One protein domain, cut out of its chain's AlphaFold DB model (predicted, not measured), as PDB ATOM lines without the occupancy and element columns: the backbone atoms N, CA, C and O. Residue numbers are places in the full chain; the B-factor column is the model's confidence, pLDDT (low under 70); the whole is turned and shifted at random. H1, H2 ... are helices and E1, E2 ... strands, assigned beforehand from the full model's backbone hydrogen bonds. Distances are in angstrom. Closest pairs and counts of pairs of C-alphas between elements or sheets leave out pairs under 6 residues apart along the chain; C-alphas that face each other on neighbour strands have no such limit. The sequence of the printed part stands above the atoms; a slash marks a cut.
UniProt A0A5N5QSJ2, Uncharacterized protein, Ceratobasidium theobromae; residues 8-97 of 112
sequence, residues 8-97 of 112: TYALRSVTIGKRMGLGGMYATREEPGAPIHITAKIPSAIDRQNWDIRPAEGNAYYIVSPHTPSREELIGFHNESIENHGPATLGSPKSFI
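What this domain is: This is residues 8 to 97 of the 112 residues of an uncharacterized protein of Ceratobasidium theobromae (UniProt A0A5N5QSJ2). Little regular structure: a small antiparallel sheet, E1 - E4 - E5, has hairpin E6 and E7 beside its E5 edge and hairpin E2 and E3 near E1's end and short helix H1; residues 15 to 22 stick out. Of 90 printed residues, 31 are in named elements, mostly strand, ordered E1 E2 E3 H1 E4 E5 E6 E7. It is compact, radius of gyration of the C-alphas 13.5 A, spanning 38 by 29 by 24 A.

Where its parts are: E4, residues 50 to 55, is 16.6 A long. E1, 8 to 10, begins at C-alpha 8 (176.136, 181.411, 221.448); E5 is 61 to 64, H1 46 to 49, E2 25 to 28, E3 37 to 40, E6 76 to 78; E7, 89 to 91, ends at C-alpha 91 (183.466, 193.456, 232.837).

How they stand to each other: E4 pairs staggered: residues 50 to 52 with E1, N 9 and O 51 2.8 A apart, and 52 to 55 with E5, a hairpin, N 54 and O 62 3.0 A. The closest C-alphas of E5 and E6 are Val 64 and Gly 76, 3.8 A. H1, too short for an O i to N i+4 pair, only grazes the sheet.

The domain as a whole: The printed part has no cut. Links E1 to E2 and E5 to E6 are long. Residues 68 to 72 and 81 to 85 have pLDDT under 70.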
ATOM      1  N   THR A   8     175.940 181.824 220.052       94.19
ATOM      2  CA  THR A   8     176.136 181.411 221.448       94.19
ATOM      3  C   THR A   8     176.947 180.117 221.511       94.19
ATOM      4  O   THR A   8     176.563 179.102 220.934       94.19
ATOM      5  N   TYR A   9     178.053 180.139 222.254       94.38
ATOM      6  CA  TYR A   9     179.028 179.053 222.343       94.38
ATOM      7  C   TYR A   9     179.365 178.707 223.793       94.38
ATOM      8  O   TYR A   9     179.338 179.560 224.678       94.38
ATOM      9  N   ALA A  10     179.762 177.456 224.029       94.19
ATOM     10  CA  ALA A  10     180.440 177.056 225.258       94.19
ATOM     11  C   ALA A  10     181.951 177.002 225.003       94.19
ATOM     12  O   ALA A  10     182.413 176.260 224.136       94.19
ATOM     13  N   LEU A  11     182.731 177.767 225.767       94.69
ATOM     14  CA  LEU A  11     184.167 177.925 225.525       94.69
ATOM     15  C   LEU A  11     184.964 176.921 226.358       94.69
ATOM     16  O   LEU A  11     185.184 177.126 227.551       94.69
ATOM     17  N   ARG A  12     185.382 175.813 225.741       93.50
ATOM     18  CA  ARG A  12     186.199 174.781 226.393       93.50
ATOM     19  C   ARG A  12     187.671 175.200 226.427       93.50
ATOM     20  O   ARG A  12     188.230 175.560 225.399       93.50
ATOM     21  N   SER A  13     188.319 175.077 227.581       91.69
ATOM     22  CA  SER A  13     189.772 175.203 227.700       91.69
ATOM     23  C   SER A  13     190.460 173.977 227.103       91.69
ATOM     24  O   SER A  13     190.101 172.830 227.401       91.69
ATOM     25  N   VAL A  14     191.451 174.228 226.252       87.50
ATOM     26  CA  VAL A  14     192.185 173.203 225.511       87.50
ATOM     27  C   VAL A  14     193.680 173.492 225.575       87.50
ATOM     28  O   VAL A  14     194.102 174.645 225.628       87.50
ATOM     29  N   THR A  15     194.499 172.443 225.545       84.88
ATOM     30  CA  THR A  15     195.949 172.576 225.360       84.88
ATOM     31  C   THR A  15     196.304 172.056 223.976       84.88
ATOM     32  O   THR A  15     196.067 170.886 223.673       84.88
ATOM     33  N   ILE A  16     196.868 172.923 223.134       78.81
ATOM     34  CA  ILE A  16     197.237 172.583 221.755       78.81
ATOM     35  C   ILE A  16     198.191 171.375 221.755       78.81
ATOM     36  O   ILE A  16     199.130 171.303 222.547       78.81
ATOM     37  N   GLY A  17     197.926 170.401 220.879       76.12
ATOM     38  CA  GLY A  17     198.724 169.174 220.752       76.12
ATOM     39  C   GLY A  17     198.418 168.083 221.786       76.12
ATOM     40  O   GLY A  17     199.070 167.037 221.777       76.12
ATOM     41  N   LYS A  18     197.430 168.277 222.670       78.00
ATOM     42  CA  LYS A  18     196.952 167.243 223.600       78.00
ATOM     43  C   LYS A  18     195.634 166.635 223.117       78.00
ATOM     44  O   LYS A  18     194.747 167.340 222.651       78.00
ATOM     45  N   ARG A  19     195.495 165.310 223.271       76.38
ATOM     46  CA  ARG A  19     194.235 164.591 223.016       76.38
ATOM     47  C   ARG A  19     193.145 165.095 223.957       76.38
ATOM     48  O   ARG A  19     193.319 165.046 225.174       76.38
ATOM     49  N   MET A  20     192.017 165.517 223.396       75.50
ATOM     50  CA  MET A  20     190.851 165.939 224.165       75.50
ATOM     51  C   MET A  20     189.890 164.770 224.381       75.50
ATOM     52  O   MET A  20     189.336 164.230 223.430       75.50
ATOM     53  N   GLY A  21     189.696 164.376 225.640       79.44
ATOM     54  CA  GLY A  21     188.687 163.391 226.036       79.44
ATOM     55  C   GLY A  21     187.352 164.030 226.427       79.44
ATOM     56  O   GLY A  21     187.122 165.225 226.214       79.44
ATOM     57  N   LEU A  22     186.482 163.243 227.057       84.00
ATOM     58  CA  LEU A  22     185.315 163.757 227.782       84.00
ATOM     59  C   LEU A  22     185.755 164.517 229.051       84.00
ATOM     60  O   LEU A  22     186.891 164.373 229.496       84.00
ATOM     61  N   GLY A  23     184.860 165.321 229.635       82.31
ATOM     62  CA  GLY A  23     185.117 165.991 230.921       82.31
ATOM     63  C   GLY A  23     185.980 167.257 230.838       82.31
ATOM     64  O   GLY A  23     186.838 167.476 231.685       82.31
ATOM     65  N   GLY A  24     185.782 168.087 229.809       90.19
ATOM     66  CA  GLY A  24     186.483 169.368 229.666       90.19
ATOM     67  C   GLY A  24     186.094 170.424 230.707       90.19
ATOM     68  O   GLY A  24     185.025 170.354 231.315       90.19
ATOM     69  N   MET A  25     186.958 171.429 230.844       94.81
ATOM     70  CA  MET A  25     186.714 172.629 231.646       94.81
ATOM     71  C   MET A  25     186.272 173.768 230.728       94.81
ATOM     72  O   MET A  25     186.855 173.948 229.661       94.81
ATOM     73  N   TYR A  26     185.262 174.527 231.130       96.50
ATOM     74  CA  TYR A  26     184.622 175.563 230.327       96.50
ATOM     75  C   TYR A  26     184.698 176.912 231.024       96.50
ATOM     76  O   TYR A  26     184.522 176.981 232.243       96.50
ATOM     77  N   ALA A  27     184.928 177.980 230.259       96.69
ATOM     78  CA  ALA A  27     184.868 179.336 230.783       96.69
ATOM     79  C   ALA A  27     183.483 179.595 231.383       96.69
ATOM     80  O   ALA A  27     182.460 179.398 230.728       96.69
ATOM     81  N   THR A  28     183.466 180.000 232.643       96.19
ATOM     82  CA  THR A  28     182.276 180.111 233.478       96.19
ATOM     83  C   THR A  28     182.224 181.518 234.043       96.19
ATOM     84  O   THR A  28     183.188 181.977 234.660       96.19
ATOM     85  N   ARG A  29     181.112 182.209 233.792       93.69
ATOM     86  CA  ARG A  29     180.869 183.547 234.331       93.69
ATOM     87  C   ARG A  29     180.429 183.477 235.793       93.69
ATOM     88  O   ARG A  29     179.748 182.532 236.184       93.69
ATOM     89  N   GLU A  30     180.793 184.500 236.550       90.00
ATOM     90  CA  GLU A  30     180.330 184.742 237.920       90.00
ATOM     91  C   GLU A  30     179.636 186.117 237.971       90.00
ATOM     92  O   GLU A  30     178.933 186.488 237.029       90.00
ATOM     93  N   GLU A  31     179.827 186.872 239.050       88.88
ATOM     94  CA  GLU A  31     179.346 188.245 239.217       88.88
ATOM     95  C   GLU A  31     180.188 189.252 238.402       88.88
ATOM     96  O   GLU A  31     181.387 189.034 238.188       88.88
ATOM     97  N   PRO A  32     179.618 190.390 237.963       89.31
ATOM     98  CA  PRO A  32     180.391 191.477 237.367       89.31
ATOM     99  C   PRO A  32     181.550 191.934 238.271       89.31
ATOM    100  O   PRO A  32     181.401 192.089 239.480       89.31
ATOM    101  N   GLY A  33     182.720 192.152 237.677       87.62
ATOM    102  CA  GLY A  33     183.980 192.460 238.355       87.62
ATOM    103  C   GLY A  33     184.752 191.230 238.843       87.62
ATOM    104  O   GLY A  33     185.950 191.337 239.108       87.62
ATOM    105  N   ALA A  34     184.121 190.054 238.926       91.44
ATOM    106  CA  ALA A  34     184.789 188.834 239.364       91.44
ATOM    107  C   ALA A  34     185.656 188.212 238.250       91.44
ATOM    108  O   ALA A  34     185.384 188.407 237.057       91.44
ATOM    109  N   PRO A  35     186.694 187.431 238.605       93.12
ATOM    110  CA  PRO A  35     187.425 186.605 237.652       93.12
ATOM    111  C   PRO A  35     186.512 185.616 236.916       93.12
ATOM    112  O   PRO A  35     185.611 185.018 237.499       93.12
ATOM    113  N   ILE A  36     186.795 185.393 235.635       93.44
ATOM    114  CA  ILE A  36     186.202 184.305 234.860       93.44
ATOM    115  C   ILE A  36     186.934 183.018 235.239       93.44
ATOM    116  O   ILE A  36     188.152 182.905 235.081       93.44
ATOM    117  N   HIS A  37     186.188 182.031 235.726       93.44
ATOM    118  CA  HIS A  37     186.736 180.735 236.112       93.44
ATOM    119  C   HIS A  37     186.582 179.703 234.999       93.44
ATOM    120  O   HIS A  37     185.841 179.894 234.036       93.44
ATOM    121  N   ILE A  38     187.266 178.571 235.145       94.75
ATOM    122  CA  ILE A  38     186.998 177.381 234.343       94.75
ATOM    123  C   ILE A  38     186.395 176.300 235.236       94.75
ATOM    124  O   ILE A  38     186.933 176.000 236.300       94.75
ATOM    125  N   THR A  39     185.279 175.707 234.819       95.75
ATOM    126  CA  THR A  39     184.601 174.644 235.579       95.75
ATOM    127  C   THR A  39     184.168 173.506 234.663       95.75
ATOM    128  O   THR A  39     184.002 173.693 233.457       95.75
ATOM    129  N   ALA A  40     184.012 172.299 235.206       95.06
ATOM    130  CA  ALA A  40     183.473 171.184 234.435       95.06
ATOM    131  C   ALA A  40     182.011 171.460 234.049       95.06
ATOM    132  O   ALA A  40     181.294 172.182 234.744       95.06
ATOM    133  N   LYS A  41     181.537 170.863 232.953       93.62
ATOM    134  CA  LYS A  41     180.126 170.966 232.559       93.62
ATOM    135  C   LYS A  41     179.249 170.142 233.509       93.62
ATOM    136  O   LYS A  41     179.043 168.952 233.293       93.62
ATOM    137  N   ILE A  42     178.764 170.789 234.566       93.06
ATOM    138  CA  ILE A  42     177.885 170.217 235.596       93.06
ATOM    139  C   ILE A  42     176.574 171.012 235.683       93.06
ATOM    140  O   ILE A  42     176.572 172.200 235.348       93.06
ATOM    141  N   PRO A  43     175.466 170.407 236.157       93.00
ATOM    142  CA  PRO A  43     174.160 171.071 236.183       93.00
ATOM    143  C   PRO A  43     174.153 172.434 236.885       93.00
ATOM    144  O   PRO A  43     173.519 173.361 236.404       93.00
ATOM    145  N   SER A  44     174.907 172.599 237.976       92.44
ATOM    146  CA  SER A  44     174.957 173.857 238.737       92.44
ATOM    147  C   SER A  44     175.727 174.997 238.051       92.44
ATOM    148  O   SER A  44     175.687 176.130 238.539       92.44
ATOM    149  N   ALA A  45     176.442 174.719 236.957       91.44
ATOM    150  CA  ALA A  45     177.289 175.683 236.252       91.44
ATOM    151  C   ALA A  45     176.912 175.879 234.775       91.44
ATOM    152  O   ALA A  45     177.350 176.852 234.167       91.44
ATOM    153  N   ILE A  46     176.102 174.987 234.191       89.75
ATOM    154  CA  ILE A  46     175.865 174.933 232.741       89.75
ATOM    155  C   ILE A  46     175.314 176.243 232.167       89.75
ATOM    156  O   ILE A  46     175.771 176.695 231.118       89.75
ATOM    157  N   ASP A  47     174.414 176.908 232.890       90.62
ATOM    158  CA  ASP A  47     173.810 178.158 232.425       90.62
ATOM    159  C   ASP A  47     174.835 179.289 232.346       90.62
ATOM    160  O   ASP A  47     174.725 180.163 231.485       90.62
ATOM    161  N   ARG A  48     175.869 179.242 233.197       93.94
ATOM    162  CA  ARG A  48     176.963 180.218 233.288       93.94
ATOM    163  C   ARG A  48     178.117 179.941 232.314       93.94
ATOM    164  O   ARG A  48     179.069 180.716 232.268       93.94
ATOM    165  N   GLN A  49     178.049 178.870 231.524       95.88
ATOM    166  CA  GLN A  49     179.119 178.459 230.597       95.88
ATOM    167  C   GLN A  49     178.874 178.861 229.138       95.88
ATOM    168  O   GLN A  49     179.737 178.642 228.285       95.88
ATOM    169  N   ASN A  50     177.712 179.444 228.845       95.06
ATOM    170  CA  ASN A  50     177.380 179.953 227.517       95.06
ATOM    171  C   ASN A  50     177.868 181.396 227.343       95.06
ATOM    172  O   ASN A  50     177.778 182.200 228.270       95.06
ATOM    173  N   TRP A  51     178.340 181.729 226.149       94.94
ATOM    174  CA  TRP A  51     178.883 183.036 225.791       94.94
ATOM    175  C   TRP A  51     178.415 183.428 224.401       94.94
ATOM    176  O   TRP A  51     178.491 182.620 223.479       94.94
ATOM    177  N   ASP A  52     177.970 184.667 224.242       94.38
ATOM    178  CA  ASP A  52     177.669 185.220 222.930       94.38
ATOM    179  C   ASP A  52     178.960 185.760 222.310       94.38
ATOM    180  O   ASP A  52     179.624 186.638 222.868       94.38
ATOM    181  N   ILE A  53     179.298 185.259 221.129       94.06
ATOM    182  CA  ILE A  53     180.356 185.790 220.280       94.06
ATOM    183  C   ILE A  53     179.708 186.769 219.308       94.06
ATOM    184  O   ILE A  53     178.875 186.384 218.485       94.06
ATOM    185  N   ARG A  54     180.064 188.052 219.420       91.94
ATOM    186  CA  ARG A  54     179.482 189.141 218.618       91.94
ATOM    187  C   ARG A  54     180.565 189.846 217.805       91.94
ATOM    188  O   ARG A  54     181.677 189.996 218.310       91.94
ATOM    189  N   PRO A  55     180.272 190.311 216.580       91.44
ATOM    190  CA  PRO A  55     181.236 191.080 215.804       91.44
ATOM    191  C   PRO A  55     181.589 192.390 216.523       91.44
ATOM    192  O   PRO A  55     180.718 193.076 217.065       91.44
ATOM    193  N   ALA A  56     182.875 192.730 216.518       90.12
ATOM    194  CA  ALA A  56     183.395 194.038 216.896       90.12
ATOM    195  C   ALA A  56     183.846 194.798 215.635       90.12
ATOM    196  O   ALA A  56     183.541 194.405 214.510       90.12
ATOM    197  N   GLU A  57     184.547 195.919 215.804       89.44
ATOM    198  CA  GLU A  57     185.089 196.663 214.665       89.44
ATOM    199  C   GLU A  57     186.213 195.880 213.969       89.44
ATOM    200  O   GLU A  57     187.068 195.269 214.614       89.44
ATOM    201  N   GLY A  58     186.217 195.902 212.633       88.19
ATOM    202  CA  GLY A  58     187.173 195.148 211.821       88.19
ATOM    203  C   GLY A  58     186.941 193.633 211.872       88.19
ATOM    204  O   GLY A  58     185.810 193.168 211.805       88.19
ATOM    205  N   ASN A  59     188.026 192.856 211.960       88.94
ATOM    206  CA  ASN A  59     187.994 191.386 212.041       88.94
ATOM    207  C   ASN A  59     188.111 190.884 213.497       88.94
ATOM    208  O   ASN A  59     188.806 189.904 213.773       88.94
ATOM    209  N   ALA A  60     187.517 191.623 214.432       92.56
ATOM    210  CA  ALA A  60     187.553 191.343 215.861       92.56
ATOM    211  C   ALA A  60     186.167 190.955 216.389       92.56
ATOM    212  O   ALA A  60     185.147 191.207 215.750       92.56
ATOM    213  N   TYR A  61     186.138 190.374 217.585       93.12
ATOM    214  CA  TYR A  61     184.929 189.887 218.238       93.12
ATOM    215  C   TYR A  61     184.885 190.299 219.708       93.12
ATOM    216  O   TYR A  61     185.918 190.386 220.371       93.12
ATOM    217  N   TYR A  62     183.679 190.500 220.231       93.62
ATOM    218  CA  TYR A  62     183.413 190.518 221.665       93.62
ATOM    219  C   TYR A  62     182.978 189.126 222.126       93.62
ATOM    220  O   TYR A  62     182.245 188.437 221.414       93.62
ATOM    221  N   ILE A  63     183.378 188.750 223.340       94.81
ATOM    222  CA  ILE A  63     182.905 187.546 224.032       94.81
ATOM    223  C   ILE A  63     182.085 188.018 225.231       94.81
ATOM    224  O   ILE A  63     182.656 188.530 226.193       94.81
ATOM    225  N   VAL A  64     180.758 187.914 225.165       94.38
ATOM    226  CA  VAL A  64     179.847 188.564 226.124       94.38
ATOM    227  C   VAL A  64     178.904 187.582 226.805       94.38
ATOM    228  O   VAL A  64     178.638 186.492 226.299       94.38
ATOM    229  N   SER A  65     178.401 187.960 227.979       92.06
ATOM    230  CA  SER A  65     177.363 187.194 228.658       92.06
ATOM    231  C   SER A  65     176.093 187.153 227.793       92.06
ATOM    232  O   SER A  65     175.673 188.191 227.273       92.06
ATOM    233  N   PRO A  66     175.430 185.990 227.666       82.88
ATOM    234  CA  PRO A  66     174.112 185.904 227.056       82.88
ATOM    235  C   PRO A  66     173.133 186.809 227.811       82.88
ATOM    236  O   PRO A  66     173.182 186.869 229.044       82.88
ATOM    237  N   HIS A  67     172.220 187.453 227.079       70.56
ATOM    238  CA  HIS A  67     171.166 188.366 227.568       70.56
ATOM    239  C   HIS A  67     171.567 189.810 227.876       70.56
ATOM    240  O   HIS A  67     170.753 190.544 228.431       70.56
ATOM    241  N   THR A  68     172.754 190.274 227.482       66.38
ATOM    242  CA  THR A  68     173.037 191.711 227.584       66.38
ATOM    243  C   THR A  68     172.364 192.483 226.432       66.38
ATOM    244  O   THR A  68     172.695 192.213 225.264       66.38
ATOM    245  N   PRO A  69     171.400 193.388 226.723       57.84
ATOM    246  CA  PRO A  69     170.426 193.868 225.738       57.84
ATOM    247  C   PRO A  69     170.946 194.988 224.824       57.84
ATOM    248  O   PRO A  69     170.415 195.158 223.728       57.84
ATOM    249  N   SER A  70     171.989 195.729 225.216       64.31
ATOM    250  CA  SER A  70     172.522 196.862 224.442       64.31
ATOM    251  C   SER A  70     174.057 196.896 224.423       64.31
ATOM    252  O   SER A  70     174.704 196.265 225.258       64.31
ATOM    253  N   ARG A  71     174.650 197.625 223.456       61.16
ATOM    254  CA  ARG A  71     176.117 197.772 223.303       61.16
ATOM    255  C   ARG A  71     176.764 198.513 224.487       61.16
ATOM    256  O   ARG A  71     177.920 198.252 224.797       61.16
ATOM    257  N   GLU A  72     176.021 199.411 225.126       61.34
ATOM    258  CA  GLU A  72     176.488 200.261 226.233       61.34
ATOM    259  C   GLU A  72     176.502 199.520 227.574       61.34
ATOM    260  O   GLU A  72     177.298 199.842 228.451       61.34
ATOM    261  N   GLU A  73     175.681 198.478 227.706       74.25
ATOM    262  CA  GLU A  73     175.588 197.658 228.914       74.25
ATOM    263  C   GLU A  73     176.337 196.329 228.791       74.25
ATOM    264  O   GLU A  73     176.229 195.502 229.691       74.25
ATOM    265  N   LEU A  74     177.071 196.086 227.690       85.25
ATOM    266  CA  LEU A  74     177.745 194.805 227.463       85.25
ATOM    267  C   LEU A  74     178.665 194.446 228.630       85.25
ATOM    268  O   LEU A  74     179.545 195.216 229.010       85.25
ATOM    269  N   ILE A  75     178.495 193.224 229.130       91.25
ATOM    270  CA  ILE A  75     179.383 192.609 230.109       91.25
ATOM    271  C   ILE A  75     179.934 191.328 229.488       91.25
ATOM    272  O   ILE A  75     179.189 190.510 228.947       91.25
ATOM    273  N   GLY A  76     181.245 191.146 229.543       93.81
ATOM    274  CA  GLY A  76     181.930 190.037 228.903       93.81
ATOM    275  C   GLY A  76     183.378 189.905 229.336       93.81
ATOM    276  O   GLY A  76     183.772 190.397 230.391       93.81
ATOM    277  N   PHE A  77     184.168 189.227 228.509       93.88
ATOM    278  CA  PHE A  77     185.595 189.053 228.743       93.88
ATOM    279  C   PHE A  77     186.296 190.408 228.765       93.88
ATOM    280  O   PHE A  77     186.401 191.106 227.753       93.88
ATOM    281  N   HIS A  78     186.812 190.741 229.936       91.81
ATOM    282  CA  HIS A  78     187.661 191.884 230.175       91.81
ATOM    283  C   HIS A  78     189.011 191.401 230.697       91.81
ATOM    284  O   HIS A  78     189.110 190.392 231.388       91.81
ATOM    285  N   ASN A  79     190.069 192.133 230.391       84.06
ATOM    286  CA  ASN A  79     191.346 191.975 231.063       84.06
ATOM    287  C   ASN A  79     192.007 193.343 231.179       84.06
ATOM    288  O   ASN A  79     192.144 194.048 230.182       84.06
ATOM    289  N   GLU A  80     192.429 193.741 232.373       70.38
ATOM    290  CA  GLU A  80     193.010 195.074 232.562       70.38
ATOM    291  C   GLU A  80     194.348 195.205 231.818       70.38
ATOM    292  O   GLU A  80     194.548 196.168 231.077       70.38
ATOM    293  N   SER A  81     195.207 194.179 231.905       65.94
ATOM    294  CA  SER A  81     196.484 194.090 231.188       65.94
ATOM    295  C   SER A  81     196.829 192.641 230.826       65.94
ATOM    296  O   SER A  81     196.766 191.752 231.673       65.94
ATOM    297  N   ILE A  82     197.228 192.413 229.568       63.47
ATOM    298  CA  ILE A  82     197.781 191.126 229.098       63.47
ATOM    299  C   ILE A  82     199.185 190.902 229.682       63.47
ATOM    300  O   ILE A  82     199.557 189.771 229.980       63.47
ATOM    301  N   GLU A  83     199.952 191.977 229.875       63.91
ATOM    302  CA  GLU A  83     201.375 191.929 230.241       63.91
ATOM    303  C   GLU A  83     201.607 191.468 231.684       63.91
ATOM    304  O   GLU A  83     202.642 190.885 231.991       63.91
ATOM    305  N   ASN A  84     200.621 191.663 232.562       62.81
ATOM    306  CA  ASN A  84     200.745 191.350 233.987       62.81
ATOM    307  C   ASN A  84     200.203 189.966 234.369       62.81
ATOM    308  O   ASN A  84     200.067 189.681 235.557       62.81
ATOM    309  N   HIS A  85     199.844 189.121 233.392       68.94
ATOM    310  CA  HIS A  85     199.193 187.824 233.633       68.94
ATOM    311  C   HIS A  85     197.959 187.913 234.555       68.94
ATOM    312  O   HIS A  85     197.614 186.950 235.242       68.94
ATOM    313  N   GLY A  86     197.295 189.075 234.581       79.50
ATOM    314  CA  GLY A  86     196.077 189.274 235.355       79.50
ATOM    315  C   GLY A  86     194.963 188.351 234.854       79.50
ATOM    316  O   GLY A  86     194.932 188.019 233.663       79.50
ATOM    317  N   PRO A  87     194.049 187.912 235.734       86.12
ATOM    318  CA  PRO A  87     192.944 187.071 235.308       86.12
ATOM    319  C   PRO A  87     192.055 187.824 234.315       86.12
ATOM    320  O   PRO A  87     191.881 189.041 234.409       86.12
ATOM    321  N   ALA A  88     191.441 187.086 233.391       89.44
ATOM    322  CA  ALA A  88     190.278 187.608 232.691       89.44
ATOM    323  C   ALA A  88     189.147 187.793 233.714       89.44
ATOM    324  O   ALA A  88     188.890 186.897 234.519       89.44
ATOM    325  N   THR A  89     188.489 188.942 233.697       92.56
ATOM    326  CA  THR A  89     187.367 189.289 234.573       92.56
ATOM    327  C   THR A  89     186.103 189.501 233.755       92.56
ATOM    328  O   THR A  89     186.144 189.693 232.537       92.56
ATOM    329  N   LEU A  90     184.956 189.434 234.425       92.19
ATOM    330  CA  LEU A  90     183.666 189.734 233.828       92.19
ATOM    331  C   LEU A  90     183.410 191.247 233.920       92.19
ATOM    332  O   LEU A  90     183.087 191.754 234.988       92.19
ATOM    333  N   GLY A  91     183.561 191.990 232.827       91.50
ATOM    334  CA  GLY A  91     183.466 193.456 232.837       91.50
ATOM    335  C   GLY A  91     183.114 194.043 231.474       91.50
ATOM    336  O   GLY A  91     182.604 193.333 230.614       91.50
ATOM    337  N   SER A  92     183.396 195.332 231.258       91.44
ATOM    338  CA  SER A  92     183.217 195.956 229.936       91.44
ATOM    339  C   SER A  92     184.073 195.208 228.899       91.44
ATOM    340  O   SER A  92     185.299 195.155 229.065       91.44
ATOM    341  N   PRO A  93     183.478 194.563 227.880       92.38
ATOM    342  CA  PRO A  93     184.196 193.600 227.066       92.38
ATOM    343  C   PRO A  93     185.247 194.283 226.201       92.38
ATOM    344  O   PRO A  93     184.981 195.282 225.532       92.38
ATOM    345  N   LYS A  94     186.440 193.691 226.161       91.94
ATOM    346  CA  LYS A  94     187.445 194.048 225.157       91.94
ATOM    347  C   LYS A  94     187.197 193.270 223.865       91.94
ATOM    348  O   LYS A  94     186.497 192.256 223.853       91.94
ATOM    349  N   SER A  95     187.742 193.775 222.763       92.00
ATOM    350  CA  SER A  95     187.704 193.093 221.474       92.00
ATOM    351  C   SER A  95     188.903 192.156 221.325       92.00
ATOM    352  O   SER A  95     190.023 192.473 221.727       92.00
ATOM    353  N   PHE A  96     188.663 190.992 220.730       90.06
ATOM    354  CA  PHE A  96     189.656 189.943 220.530       90.06
ATOM    355  C   PHE A  96     189.725 189.554 219.056       90.06
ATOM    356  O   PHE A  96     188.704 189.450 218.376       90.06
ATOM    357  N   ILE A  97     190.937 189.304 218.561       91.75
ATOM    358  CA  ILE A  97     191.126 188.647 217.268       91.75
ATOM    359  C   ILE A  97     191.138 187.147 217.528       91.75
ATOM    360  O   ILE A  97     192.115 186.639 218.068       91.75
TER     361      ILE A  97